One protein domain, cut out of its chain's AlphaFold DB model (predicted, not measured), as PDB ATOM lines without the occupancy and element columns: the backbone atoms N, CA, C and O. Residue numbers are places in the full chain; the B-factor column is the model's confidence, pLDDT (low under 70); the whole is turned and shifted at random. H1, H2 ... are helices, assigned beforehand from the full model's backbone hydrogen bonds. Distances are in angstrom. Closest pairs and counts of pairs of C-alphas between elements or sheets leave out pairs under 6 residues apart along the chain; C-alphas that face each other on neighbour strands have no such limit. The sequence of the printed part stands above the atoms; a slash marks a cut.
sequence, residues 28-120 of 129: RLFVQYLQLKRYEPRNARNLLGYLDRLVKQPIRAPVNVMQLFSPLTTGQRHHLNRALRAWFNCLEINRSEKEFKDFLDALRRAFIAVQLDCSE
ATOM      1  N   ARG A  28     138.407 129.984 185.151       86.81
ATOM      2  CA  ARG A  28     138.733 130.612 183.857       86.81
ATOM      3  C   ARG A  28     137.726 131.696 183.468       86.81
ATOM      4  O   ARG A  28     138.135 132.792 183.089       86.81
ATOM      5  N   LEU A  29     136.433 131.398 183.600       91.56
ATOM      6  CA  LEU A  29     135.350 132.341 183.318       91.56
ATOM      7  C   LEU A  29     135.450 133.567 184.230       91.56
ATOM      8  O   LEU A  29     135.395 134.713 183.780       91.56
ATOM      9  N   PHE A  30     135.660 133.325 185.525       95.25
ATOM     10  CA  PHE A  30     135.705 134.399 186.500       95.25
ATOM     11  C   PHE A  30     136.953 135.281 186.347       95.25
ATOM     12  O   PHE A  30     136.852 136.502 186.456       95.25
ATOM     13  N   VAL A  31     138.112 134.715 185.999       95.00
ATOM     14  CA  VAL A  31     139.327 135.490 185.692       95.00
ATOM     15  C   VAL A  31     139.104 136.419 184.494       95.00
ATOM     16  O   VAL A  31     139.447 137.600 184.579       95.00
ATOM     17  N   GLN A  32     138.480 135.931 183.417       94.81
ATOM     18  CA  GLN A  32     138.135 136.768 182.259       94.81
ATOM     19  C   GLN A  32     137.180 137.902 182.648       94.81
ATOM     20  O   GLN A  32     137.380 139.048 182.244       94.81
ATOM     21  N   TYR A  33     136.185 137.616 183.489       95.88
ATOM     22  CA  TYR A  33     135.284 138.637 184.021       95.88
ATOM     23  C   TYR A  33     136.022 139.712 184.834       95.88
ATOM     24  O   TYR A  33     135.776 140.906 184.641       95.88
ATOM     25  N   LEU A  34     136.946 139.318 185.715       96.12
ATOM     26  CA  LEU A  34     137.729 140.258 186.524       96.12
ATOM     27  C   LEU A  34     138.618 141.155 185.649       96.12
ATOM     28  O   LEU A  34     138.706 142.358 185.908       96.12
ATOM     29  N   GLN A  35     139.216 140.595 184.593       95.12
ATOM     30  CA  GLN A  35     139.988 141.349 183.599       95.12
ATOM     31  C   GLN A  35     139.104 142.336 182.828       95.12
ATOM     32  O   GLN A  35     139.431 143.522 182.754       95.12
ATOM     33  N   LEU A  36     137.951 141.883 182.325       95.69
ATOM     34  CA  LEU A  36     136.994 142.717 181.592       95.69
ATOM     35  C   LEU A  36     136.497 143.899 182.437       95.69
ATOM     36  O   LEU A  36     136.387 145.022 181.948       95.69
ATOM     37  N   LYS A  37     136.226 143.660 183.724       95.88
ATOM     38  CA  LYS A  37     135.793 144.690 184.678       95.88
ATOM     39  C   LYS A  37     136.944 145.524 185.253       95.88
ATOM     40  O   LYS A  37     136.681 146.389 186.086       95.88
ATOM     41  N   ARG A  38     138.188 145.295 184.809       96.12
ATOM     42  CA  ARG A  38     139.396 146.023 185.233       96.12
ATOM     43  C   ARG A  38     139.570 146.052 186.755       96.12
ATOM     44  O   ARG A  38     139.915 147.082 187.330       96.12
ATOM     45  N   TYR A  39     139.315 144.922 187.415       94.81
ATOM     46  CA  TYR A  39     139.612 144.796 188.840       94.81
ATOM     47  C   TYR A  39     141.111 144.998 189.077       94.81
ATOM     48  O   TYR A  39     141.943 144.456 188.351       94.81
ATOM     49  N   GLU A  40     141.454 145.750 190.123       96.50
ATOM     50  CA  GLU A  40     142.844 145.897 190.552       96.50
ATOM     51  C   GLU A  40     143.439 144.503 190.874       96.50
ATOM     52  O   GLU A  40     142.753 143.684 191.501       96.50
ATOM     53  N   PRO A  41     144.673 144.182 190.431       94.75
ATOM     54  CA  PRO A  41     145.218 142.824 190.511       94.75
ATOM     55  C   PRO A  41     145.243 142.215 191.917       94.75
ATOM     56  O   PRO A  41     144.945 141.027 192.078       94.75
ATOM     57  N   ARG A  42     145.580 142.995 192.948       94.62
ATOM     58  CA  ARG A  42     145.579 142.525 194.339       94.62
ATOM     59  C   ARG A  42     144.156 142.237 194.816       94.62
ATOM     60  O   ARG A  42     143.934 141.207 195.452       94.62
ATOM     61  N   ASN A  43     143.185 143.077 194.472       94.38
ATOM     62  CA  ASN A  43     141.776 142.827 194.751       94.38
ATOM     63  C   ASN A  43     141.285 141.558 194.038       94.38
ATOM     64  O   ASN A  43     140.708 140.693 194.687       94.38
ATOM     65  N   ALA A  44     141.583 141.391 192.747       95.69
ATOM     66  CA  ALA A  44     141.226 140.194 191.984       95.69
ATOM     67  C   ALA A  44     141.783 138.911 192.628       95.69
ATOM     68  O   ALA A  44     141.036 137.956 192.850       95.69
ATOM     69  N   ARG A  45     143.069 138.914 193.013       95.06
ATOM     70  CA  ARG A  45     143.697 137.801 193.751       95.06
ATOM     71  C   ARG A  45     143.012 137.531 195.086       95.06
ATOM     72  O   ARG A  45     142.815 136.372 195.434       95.06
ATOM     73  N   ASN A  46     142.623 138.576 195.815       95.00
ATOM     74  CA  ASN A  46     141.886 138.410 197.063       95.00
ATOM     75  C   ASN A  46     140.532 137.731 196.820       95.00
ATOM     76  O   ASN A  46     140.212 136.786 197.535       95.00
ATOM     77  N   LEU A  47     139.757 138.163 195.817       95.81
ATOM     78  CA  LEU A  47     138.461 137.543 195.510       95.81
ATOM     79  C   LEU A  47     138.622 136.054 195.184       95.81
ATOM     80  O   LEU A  47     137.946 135.230 195.798       95.81
ATOM     81  N   LEU A  48     139.561 135.717 194.292       96.00
ATOM     82  CA  LEU A  48     139.881 134.331 193.939       96.00
ATOM     83  C   LEU A  48     140.284 133.523 195.174       96.00
ATOM     84  O   LEU A  48     139.671 132.504 195.468       96.00
ATOM     85  N   GLY A  49     141.226 134.036 195.968       95.56
ATOM     86  CA  GLY A  49     141.707 133.345 197.160       95.56
ATOM     87  C   GLY A  49     140.622 133.122 198.216       95.56
ATOM     88  O   GLY A  49     140.661 132.125 198.933       95.56
ATOM     89  N   TYR A  50     139.643 134.020 198.361       95.62
ATOM     90  CA  TYR A  50     138.505 133.786 199.258       95.62
ATOM     91  C   TYR A  50     137.560 132.701 198.728       95.62
ATOM     92  O   TYR A  50     137.149 131.849 199.518       95.62
ATOM     93  N   LEU A  51     137.262 132.687 197.424       96.25
ATOM     94  CA  LEU A  51     136.442 131.633 196.815       96.25
ATOM     95  C   LEU A  51     137.139 130.272 196.905       96.25
ATOM     96  O   LEU A  51     136.555 129.329 197.434       96.25
ATOM     97  N   ASP A  52     138.417 130.209 196.520       95.44
ATOM     98  CA  ASP A  52     139.240 128.999 196.568       95.44
ATOM     99  C   ASP A  52     139.299 128.390 197.962       95.44
ATOM    100  O   ASP A  52     139.225 127.171 198.110       95.44
ATOM    101  N   ARG A  53     139.444 129.214 199.004       94.88
ATOM    102  CA  ARG A  53     139.581 128.721 200.380       94.88
ATOM    103  C   ARG A  53     138.252 128.311 201.002       94.88
ATOM    104  O   ARG A  53     138.248 127.360 201.777       94.88
ATOM    105  N   LEU A  54     137.163 129.019 200.706       95.06
ATOM    106  CA  LEU A  54     135.923 128.902 201.481       95.06
ATOM    107  C   LEU A  54     134.800 128.174 200.733       95.06
ATOM    108  O   LEU A  54     134.057 127.422 201.357       95.06
ATOM    109  N   VAL A  55     134.682 128.325 199.412       95.12
ATOM    110  CA  VAL A  55     133.611 127.692 198.622       95.12
ATOM    111  C   VAL A  55     134.023 126.266 198.251       95.12
ATOM    112  O   VAL A  55     134.397 125.972 197.120       95.12
ATOM    113  N   LYS A  56     134.015 125.372 199.245       93.56
ATOM    114  CA  LYS A  56     134.403 123.958 199.074       93.56
ATOM    115  C   LYS A  56     133.243 123.038 198.717       93.56
ATOM    116  O   LYS A  56     133.468 121.961 198.181       93.56
ATOM    117  N   GLN A  57     132.025 123.451 199.049       93.56
ATOM    118  CA  GLN A  57     130.812 122.674 198.831       93.56
ATOM    119  C   GLN A  57     129.917 123.372 197.803       93.56
ATOM    120  O   GLN A  57     129.889 124.608 197.775       93.56
ATOM    121  N   PRO A  58     129.173 122.614 196.977       94.44
ATOM    122  CA  PRO A  58     128.242 123.195 196.023       94.44
ATOM    123  C   PRO A  58     127.150 124.027 196.705       94.44
ATOM    124  O   PRO A  58     126.594 123.625 197.730       94.44
ATOM    125  N   ILE A  59     126.796 125.159 196.099       95.00
ATOM    126  CA  ILE A  59     125.709 126.025 196.565       95.00
ATOM    127  C   ILE A  59     124.448 125.662 195.781       95.00
ATOM    128  O   ILE A  59     124.383 125.863 194.567       95.00
ATOM    129  N   ARG A  60     123.455 125.112 196.484       94.94
ATOM    130  CA  ARG A  60     122.172 124.657 195.919       94.94
ATOM    131  C   ARG A  60     120.992 125.487 196.410       94.94
ATOM    132  O   ARG A  60     119.936 125.486 195.794       94.94
ATOM    133  N   ALA A  61     121.157 126.163 197.543       93.75
ATOM    134  CA  ALA A  61     120.101 126.915 198.199       93.75
ATOM    135  C   ALA A  61     120.675 128.021 199.105       93.75
ATOM    136  O   ALA A  61     121.837 127.944 199.523       93.75
ATOM    137  N   PRO A  62     119.849 129.015 199.492       94.19
ATOM    138  CA  PRO A  62     120.226 130.060 200.447       94.19
ATOM    139  C   PRO A  62     120.819 129.525 201.763       94.19
ATOM    140  O   PRO A  62     121.756 130.112 202.299       94.19
ATOM    141  N   VAL A  63     120.349 128.370 202.249       92.06
ATOM    142  CA  VAL A  63     120.879 127.732 203.469       92.06
ATOM    143  C   VAL A  63     122.363 127.370 203.354       92.06
ATOM    144  O   VAL A  63     123.100 127.506 204.326       92.06
ATOM    145  N   ASN A  64     122.846 126.992 202.163       94.06
ATOM    146  CA  ASN A  64     124.266 126.696 201.967       94.06
ATOM    147  C   ASN A  64     125.115 127.964 202.096       94.06
ATOM    148  O   ASN A  64     126.217 127.915 202.636       94.06
ATOM    149  N   VAL A  65     124.587 129.109 201.653       94.25
ATOM    150  CA  VAL A  65     125.235 130.411 201.850       94.25
ATOM    151  C   VAL A  65     125.290 130.750 203.340       94.25
ATOM    152  O   VAL A  65     126.340 131.148 203.830       94.25
ATOM    153  N   MET A  66     124.210 130.539 204.093       92.44
ATOM    154  CA  MET A  66     124.222 130.774 205.545       92.44
ATOM    155  C   MET A  66     125.261 129.893 206.253       92.44
ATOM    156  O   MET A  66     126.076 130.394 207.031       92.44
ATOM    157  N   GLN A  67     125.297 128.598 205.924       92.56
ATOM    158  CA  GLN A  67     126.278 127.649 206.458       92.56
ATOM    159  C   GLN A  67     127.714 128.076 206.138       92.56
ATOM    160  O   GLN A  67     128.557 128.096 207.035       92.56
ATOM    161  N   LEU A  68     127.971 128.491 204.895       94.38
ATOM    162  CA  LEU A  68     129.274 128.959 204.427       94.38
ATOM    163  C   LEU A  68     129.797 130.162 205.232       94.38
ATOM    164  O   LEU A  68     130.999 130.274 205.464       94.38
ATOM    165  N   PHE A  69     128.910 131.058 205.667       93.38
ATOM    166  CA  PHE A  69     129.292 132.244 206.436       93.38
ATOM    167  C   PHE A  69     129.332 132.020 207.950       93.38
ATOM    168  O   PHE A  69     129.987 132.797 208.652       93.38
ATOM    169  N   SER A  70     128.667 130.978 208.456       90.94
ATOM    170  CA  SER A  70     128.534 130.731 209.894       90.94
ATOM    171  C   SER A  70     129.866 130.691 210.665       90.94
ATOM    172  O   SER A  70     129.949 131.399 211.674       90.94
ATOM    173  N   PRO A  71     130.949 130.021 210.204       92.69
ATOM    174  CA  PRO A  71     132.190 129.945 210.977       92.69
ATOM    175  C   PRO A  71     133.104 131.168 210.789       92.69
ATOM    176  O   PRO A  71     134.187 131.227 211.366       92.69
ATOM    177  N   LEU A  72     132.727 132.124 209.933       91.75
ATOM    178  CA  LEU A  72     133.616 133.205 209.514       91.75
ATOM    179  C   LEU A  72     133.563 134.390 210.476       91.75
ATOM    180  O   LEU A  72     132.489 134.783 210.934       91.75
ATOM    181  N   THR A  73     134.708 135.036 210.689       89.94
ATOM    182  CA  THR A  73     134.772 136.332 211.380       89.94
ATOM    183  C   THR A  73     134.129 137.437 210.540       89.94
ATOM    184  O   THR A  73     134.042 137.334 209.316       89.94
ATOM    185  N   THR A  74     133.738 138.553 211.163       87.31
ATOM    186  CA  THR A  74     133.136 139.706 210.463       87.31
ATOM    187  C   THR A  74     133.962 140.177 209.258       87.31
ATOM    188  O   THR A  74     133.405 140.445 208.192       87.31
ATOM    189  N   GLY A  75     135.293 140.228 209.389       88.12
ATOM    190  CA  GLY A  75     136.187 140.607 208.290       88.12
ATOM    191  C   GLY A  75     136.168 139.596 207.140       88.12
ATOM    192  O   GLY A  75     136.033 139.977 205.977       88.12
ATOM    193  N   GLN A  76     136.223 138.300 207.458       92.19
ATOM    194  CA  GLN A  76     136.139 137.231 206.458       92.19
ATOM    195  C   GLN A  76     134.784 137.226 205.742       92.19
ATOM    196  O   GLN A  76     134.754 137.108 204.516       92.19
ATOM    197  N   ARG A  77     133.676 137.420 206.475       92.50
ATOM    198  CA  ARG A  77     132.323 137.538 205.903       92.50
ATOM    199  C   ARG A  77     132.261 138.670 204.881       92.50
ATOM    200  O   ARG A  77     131.758 138.473 203.779       92.50
ATOM    201  N   HIS A  78     132.816 139.838 205.200       89.88
ATOM    202  CA  HIS A  78     132.829 140.980 204.280       89.88
ATOM    203  C   HIS A  78     133.574 140.678 202.975       89.88
ATOM    204  O   HIS A  78     133.068 140.952 201.883       89.88
ATOM    205  N   HIS A  79     134.760 140.078 203.072       92.06
ATOM    206  CA  HIS A  79     135.543 139.715 201.892       92.06
ATOM    207  C   HIS A  79     134.885 138.613 201.059       92.06
ATOM    208  O   HIS A  79     134.833 138.734 199.833       92.06
ATOM    209  N   LEU A  80     134.333 137.581 201.703       95.06
ATOM    210  CA  LEU A  80     133.624 136.517 200.999       95.06
ATOM    211  C   LEU A  80     132.349 137.034 200.321       95.06
ATOM    212  O   LEU A  80     132.088 136.671 199.179       95.06
ATOM    213  N   ASN A  81     131.591 137.926 200.965       94.12
ATOM    214  CA  ASN A  81     130.413 138.559 200.364       94.12
ATOM    215  C   ASN A  81     130.790 139.307 199.076       94.12
ATOM    216  O   ASN A  81     130.186 139.088 198.027       94.12
ATOM    217  N   ARG A  82     131.855 140.119 199.111       93.44
ATOM    218  CA  ARG A  82     132.364 140.799 197.906       93.44
ATOM    219  C   ARG A  82     132.742 139.811 196.799       93.44
ATOM    220  O   ARG A  82     132.392 140.046 195.644       93.44
ATOM    221  N   ALA A  83     133.415 138.716 197.151       95.75
ATOM    222  CA  ALA A  83     133.830 137.698 196.192       95.75
ATOM    223  C   ALA A  83     132.638 136.960 195.564       95.75
ATOM    224  O   ALA A  83     132.553 136.880 194.339       95.75
ATOM    225  N   LEU A  84     131.676 136.505 196.373       95.81
ATOM    226  CA  LEU A  84     130.471 135.833 195.885       95.81
ATOM    227  C   LEU A  84     129.600 136.755 195.035       95.81
ATOM    228  O   LEU A  84     129.118 136.330 193.993       95.81
ATOM    229  N   ARG A  85     129.430 138.031 195.411       94.75
ATOM    230  CA  ARG A  85     128.679 138.993 194.586       94.75
ATOM    231  C   ARG A  85     129.316 139.180 193.213       94.75
ATOM    232  O   ARG A  85     128.604 139.177 192.213       94.75
ATOM    233  N   ALA A  86     130.639 139.338 193.157       95.81
ATOM    234  CA  ALA A  86     131.351 139.453 191.890       95.81
ATOM    235  C   ALA A  86     131.194 138.178 191.045       95.81
ATOM    236  O   ALA A  86     130.917 138.273 189.850       95.81
ATOM    237  N   TRP A  87     131.309 137.000 191.664       96.56
ATOM    238  CA  TRP A  87     131.135 135.725 190.969       96.56
ATOM    239  C   TRP A  87     129.700 135.523 190.467       96.56
ATOM    240  O   TRP A  87     129.510 135.202 189.300       96.56
ATOM    241  N   PHE A  88     128.678 135.823 191.270       95.38
ATOM    242  CA  PHE A  88     127.276 135.735 190.841       95.38
ATOM    243  C   PHE A  88     126.972 136.691 189.687       95.38
ATOM    244  O   PHE A  88     126.290 136.312 188.743       95.38
ATOM    245  N   ASN A  89     127.531 137.904 189.701       95.00
ATOM    246  CA  ASN A  89     127.395 138.832 188.577       95.00
ATOM    247  C   ASN A  89     128.090 138.317 187.306       95.00
ATOM    248  O   ASN A  89     127.616 138.575 186.205       95.00
ATOM    249  N   CYS A  90     129.218 137.613 187.441       95.56
ATOM    250  CA  CYS A  90     129.865 136.938 186.318       95.56
ATOM    251  C   CYS A  90     128.950 135.852 185.738       95.56
ATOM    252  O   CYS A  90     128.731 135.826 184.530       95.56
ATOM    253  N   LEU A  91     128.373 135.004 186.590       94.19
ATOM    254  CA  LEU A  91     127.471 133.933 186.167       94.19
ATOM    255  C   LEU A  91     126.201 134.473 185.493       94.19
ATOM    256  O   LEU A  91     125.806 133.967 184.449       94.19
ATOM    257  N   GLU A  92     125.604 135.531 186.045       93.50
ATOM    258  CA  GLU A  92     124.397 136.178 185.505       93.50
ATOM    259  C   GLU A  92     124.612 136.769 184.103       93.50
ATOM    260  O   GLU A  92     123.703 136.760 183.286       93.50
ATOM    261  N   ILE A  93     125.819 137.247 183.782       91.94
ATOM    262  CA  ILE A  93     126.133 137.735 182.427       91.94
ATOM    263  C   ILE A  93     126.271 136.577 181.431       91.94
ATOM    264  O   ILE A  93     125.964 136.740 180.255       91.94
ATOM    265  N   ASN A  94     126.744 135.416 181.889       88.75
ATOM    266  CA  ASN A  94     126.996 134.262 181.025       88.75
ATOM    267  C   ASN A  94     125.757 133.382 180.810       88.75
ATOM    268  O   ASN A  94     125.770 132.533 179.921       88.75
ATOM    269  N   ARG A  95     124.692 133.570 181.600       89.69
ATOM    270  CA  ARG A  95     123.440 132.811 181.492       89.69
ATOM    271  C   ARG A  95     122.253 133.765 181.496       89.69
ATOM    272  O   ARG A  95     121.999 134.440 182.485       89.69
ATOM    273  N   SER A  96     121.504 133.784 180.398       85.19
ATOM    274  CA  SER A  96     120.333 134.652 180.206       85.19
ATOM    275  C   SER A  96     119.023 134.067 180.750       85.19
ATOM    276  O   SER A  96     117.968 134.686 180.626       85.19
ATOM    277  N   GLU A  97     119.069 132.874 181.341       92.25
ATOM    278  CA  GLU A  97     117.905 132.165 181.872       92.25
ATOM    279  C   GLU A  97     117.292 132.939 183.053       92.25
ATOM    280  O   GLU A  97     117.947 133.170 184.074       92.25
ATOM    281  N   LYS A  98     116.009 133.310 182.948       92.19
ATOM    282  CA  LYS A  98     115.300 134.028 184.020       92.19
ATOM    283  C   LYS A  98     115.314 133.245 185.336       92.19
ATOM    284  O   LYS A  98     115.562 133.820 186.389       92.19
ATOM    285  N   GLU A  99     115.088 131.937 185.271       93.19
ATOM    286  CA  GLU A  99     115.076 131.062 186.449       93.19
ATOM    287  C   GLU A  99     116.443 131.022 187.143       93.19
ATOM    288  O   GLU A  99     116.524 131.022 188.371       93.19
ATOM    289  N   PHE A 100     117.530 131.060 186.364       93.19
ATOM    290  CA  PHE A 100     118.883 131.125 186.905       93.19
ATOM    291  C   PHE A 100     119.135 132.452 187.623       93.19
ATOM    292  O   PHE A 100     119.723 132.479 188.707       93.19
ATOM    293  N   LYS A 101     118.646 133.559 187.056       94.00
ATOM    294  CA  LYS A 101     118.698 134.867 187.713       94.00
ATOM    295  C   LYS A 101     117.915 134.872 189.030       94.00
ATOM    296  O   LYS A 101     118.455 135.315 190.045       94.00
ATOM    297  N   ASP A 102     116.689 134.352 189.030       94.19
ATOM    298  CA  ASP A 102     115.852 134.265 190.235       94.19
ATOM    299  C   ASP A 102     116.535 133.409 191.321       94.19
ATOM    300  O   ASP A 102     116.546 133.770 192.502       94.19
ATOM    301  N   PHE A 103     117.195 132.320 190.915       94.50
ATOM    302  CA  PHE A 103     118.029 131.502 191.790       94.50
ATOM    303  C   PHE A 103     119.201 132.295 192.397       94.50
ATOM    304  O   PHE A 103     119.373 132.287 193.620       94.50
ATOM    305  N   LEU A 104     119.976 133.037 191.596       95.19
ATOM    306  CA  LEU A 104     121.058 133.892 192.109       95.19
ATOM    307  C   LEU A 104     120.538 134.978 193.062       95.19
ATOM    308  O   LEU A 104     121.175 135.267 194.081       95.19
ATOM    309  N   ASP A 105     119.377 135.562 192.773       93.88
ATOM    310  CA  ASP A 105     118.750 136.572 193.629       93.88
ATOM    311  C   ASP A 105     118.291 135.983 194.973       93.88
ATOM    312  O   ASP A 105     118.472 136.625 196.016       93.88
ATOM    313  N   ALA A 106     117.810 134.737 194.998       93.50
ATOM    314  CA  ALA A 106     117.540 134.017 196.242       93.50
ATOM    315  C   ALA A 106     118.820 133.810 197.076       93.50
ATOM    316  O   ALA A 106     118.813 134.056 198.286       93.50
ATOM    317  N   LEU A 107     119.943 133.439 196.446       94.56
ATOM    318  CA  LEU A 107     121.234 133.309 197.139       94.56
ATOM    319  C   LEU A 107     121.721 134.651 197.706       94.56
ATOM    320  O   LEU A 107     122.230 134.701 198.827       94.56
ATOM    321  N   ARG A 108     121.534 135.757 196.974       92.88
ATOM    322  CA  ARG A 108     121.922 137.106 197.426       92.88
ATOM    323  C   ARG A 108     121.152 137.564 198.664       92.88
ATOM    324  O   ARG A 108     121.724 138.265 199.498       92.88
ATOM    325  N   ARG A 109     119.885 137.164 198.817       89.69
ATOM    326  CA  ARG A 109     119.082 137.484 200.014       89.69
ATOM    327  C   ARG A 109     119.668 136.875 201.287       89.69
ATOM    328  O   ARG A 109     119.608 137.514 202.334       89.69
ATOM    329  N   ALA A 110     120.319 135.713 201.198       88.38
ATOM    330  CA  ALA A 110     121.000 135.108 202.346       88.38
ATOM    331  C   ALA A 110     122.126 135.995 202.902       88.38
ATOM    332  O   ALA A 110     122.382 135.974 204.103       88.38
ATOM    333  N   PHE A 111     122.768 136.826 202.070       83.94
ATOM    334  CA  PHE A 111     123.794 137.758 202.547       83.94
ATOM    335  C   PHE A 111     123.234 138.803 203.515       83.94
ATOM    336  O   PHE A 111     123.928 139.176 204.458       83.94
ATOM    337  N   ILE A 112     121.992 139.254 203.301       75.88
ATOM    338  CA  ILE A 112     121.330 140.235 204.173       75.88
ATOM    339  C   ILE A 112     121.101 139.619 205.555       75.88
ATOM    340  O   ILE A 112     121.473 140.227 206.554       75.88
ATOM    341  N   ALA A 113     120.582 138.388 205.608       71.75
ATOM    342  CA  ALA A 113     120.382 137.661 206.864       71.75
ATOM    343  C   ALA A 113     121.699 137.501 207.644       71.75
ATOM    344  O   ALA A 113     121.786 137.865 208.813       71.75
ATOM    345  N   VAL A 114     122.770 137.083 206.963       74.81
ATOM    346  CA  VAL A 114     124.101 136.924 207.576       74.81
ATOM    347  C   VAL A 114     124.672 138.247 208.108       74.81
ATOM    348  O   VAL A 114     125.403 138.262 209.104       74.81
ATOM    349  N   GLN A 115     124.401 139.371 207.438       67.25
ATOM    350  CA  GLN A 115     124.861 140.687 207.888       67.25
ATOM    351  C   GLN A 115     124.100 141.179 209.124       67.25
ATOM    352  O   GLN A 115     124.736 141.766 210.002       67.25
ATOM    353  N   LEU A 116     122.794 140.912 209.215       64.44
ATOM    354  CA  LEU A 116     121.965 141.290 210.365       64.44
ATOM    355  C   LEU A 116     122.388 140.553 211.647       64.44
ATOM    356  O   LEU A 116     122.565 141.195 212.687       64.44
ATOM    357  N   ASP A 117     122.718 139.261 211.550       60.56
ATOM    358  CA  ASP A 117     123.272 138.494 212.678       60.56
ATOM    359  C   ASP A 117     124.584 139.107 213.212       60.56
ATOM    360  O   ASP A 117     124.864 139.092 214.412       60.56
ATOM    361  N   CYS A 118     125.408 139.700 212.334       57.06
ATOM    362  CA  CYS A 118     126.652 140.373 212.737       57.06
ATOM    363  C   CYS A 118     126.421 141.712 213.451       57.06
ATOM    364  O   CYS A 118     127.313 142.177 214.171       57.06
ATOM    365  N   SER A 119     125.308 142.394 213.168       58.62
ATOM    366  CA  SER A 119     124.946 143.626 213.876       58.62
ATOM    367  C   SER A 119     124.379 143.315 215.254       58.62
ATOM    368  O   SER A 119     124.821 143.932 216.216       58.62
ATOM    369  N   GLU A 120     123.507 142.312 215.384       58.03
ATOM    370  CA  GLU A 120     122.936 141.934 216.683       58.03
ATOM    371  C   GLU A 120     123.978 141.352 217.644       58.03
ATOM    372  O   GLU A 120     123.965 141.667 218.834       58.03
TER     373      GLU A 120
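AT A GLANCE: This is residues 28 to 120 of the 129 residues of an uncharacterized protein of Candidatus Bathyarchaeota archaeon (UniProt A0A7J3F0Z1). The longest helix, H5, lies side by side with H4 in a long helical hairpin, and the three shorter helices pack on this pair: H1 and H2 cross H4, and H3 lies slanted on H5. H4 is in the middle of the whole, its centre 2.7 A from the mean of the C-alphas. The printed part has 93 residues with five named helices, in the order H1, H2, H3, H4, H5 along the chain, and no named strand; the class is all helix. The whole is compact, with a radius of gyration of the C-alphas of 13.3 A, and its outline is rounded, spanning 38 by 33 by 22 A.

IN THESE COORDINATES: H5, residues 98 to 120, is 34.5 A from first to last C-alpha; it begins at C-alpha 98 (115.300, 134.028, 184.020) and ends at C-alpha 120 (122.936, 141.934, 216.683). H4, residues 74 to 94, is 30.6 A long. H2, residues 41 to 54, is 20.0 A long. H1, residues 28 to 36, is 12.4 A long and begins at C-alpha 28 (138.733, 130.612, 183.857). H3, residues 62 to 69, is 11.1 A long.

HOW THE PARTS SIT: H4 is the hub, touching H1, H2 and H5. H4 and H5 form a helical hairpin: they touch and run opposite ways at a shallow tilt of 10 degrees, their closest C-alphas being those of Glu 92 and Lys 101, 6.3 A apart. With residues 79 to 84 alone, H4 touches H2, about perpendicular at 81 degrees; the closest C-alphas, of Leu 47 and Ala 83, are 4.7 A apart. With residues 87 to 90 alone, H4 touches H1, about perpendicular at 86 degrees; the closest C-alphas, of Tyr 33 and Cys 90, are 6.1 A apart. H5 touches H3 with residues 106 to 114 alone, the same way at a steep tilt of 45 degrees; the closest C-alphas, of Pro 62 and Leu 107, are 4.7 A apart. The helices that touch are mostly crossed, with 1 of 4 pairs at a shallow tilt. H1 and H2 are close but not clearly touching, the closest C-alphas, of Leu 34 and Ala 44, being 6.5 A apart. H1 and H5 are apart, and so are H2 and H5. Every O i to N i+4 pair is within hydrogen-bond range in H1, H2, H3 and H4; in H5 it is 14 of 19.

THE WHOLE: The two C-alphas farthest apart are those of Arg 28 and Glu 120, at 38.1 A. The printed part has no cut. The links H1 to H2, H3 to H4 and H4 to H5 are tight, and H2 to H3 is short, with 7 residues. The mean pLDDT of the printed part is 90.8; residues 115 to 120, within H5, are under 70.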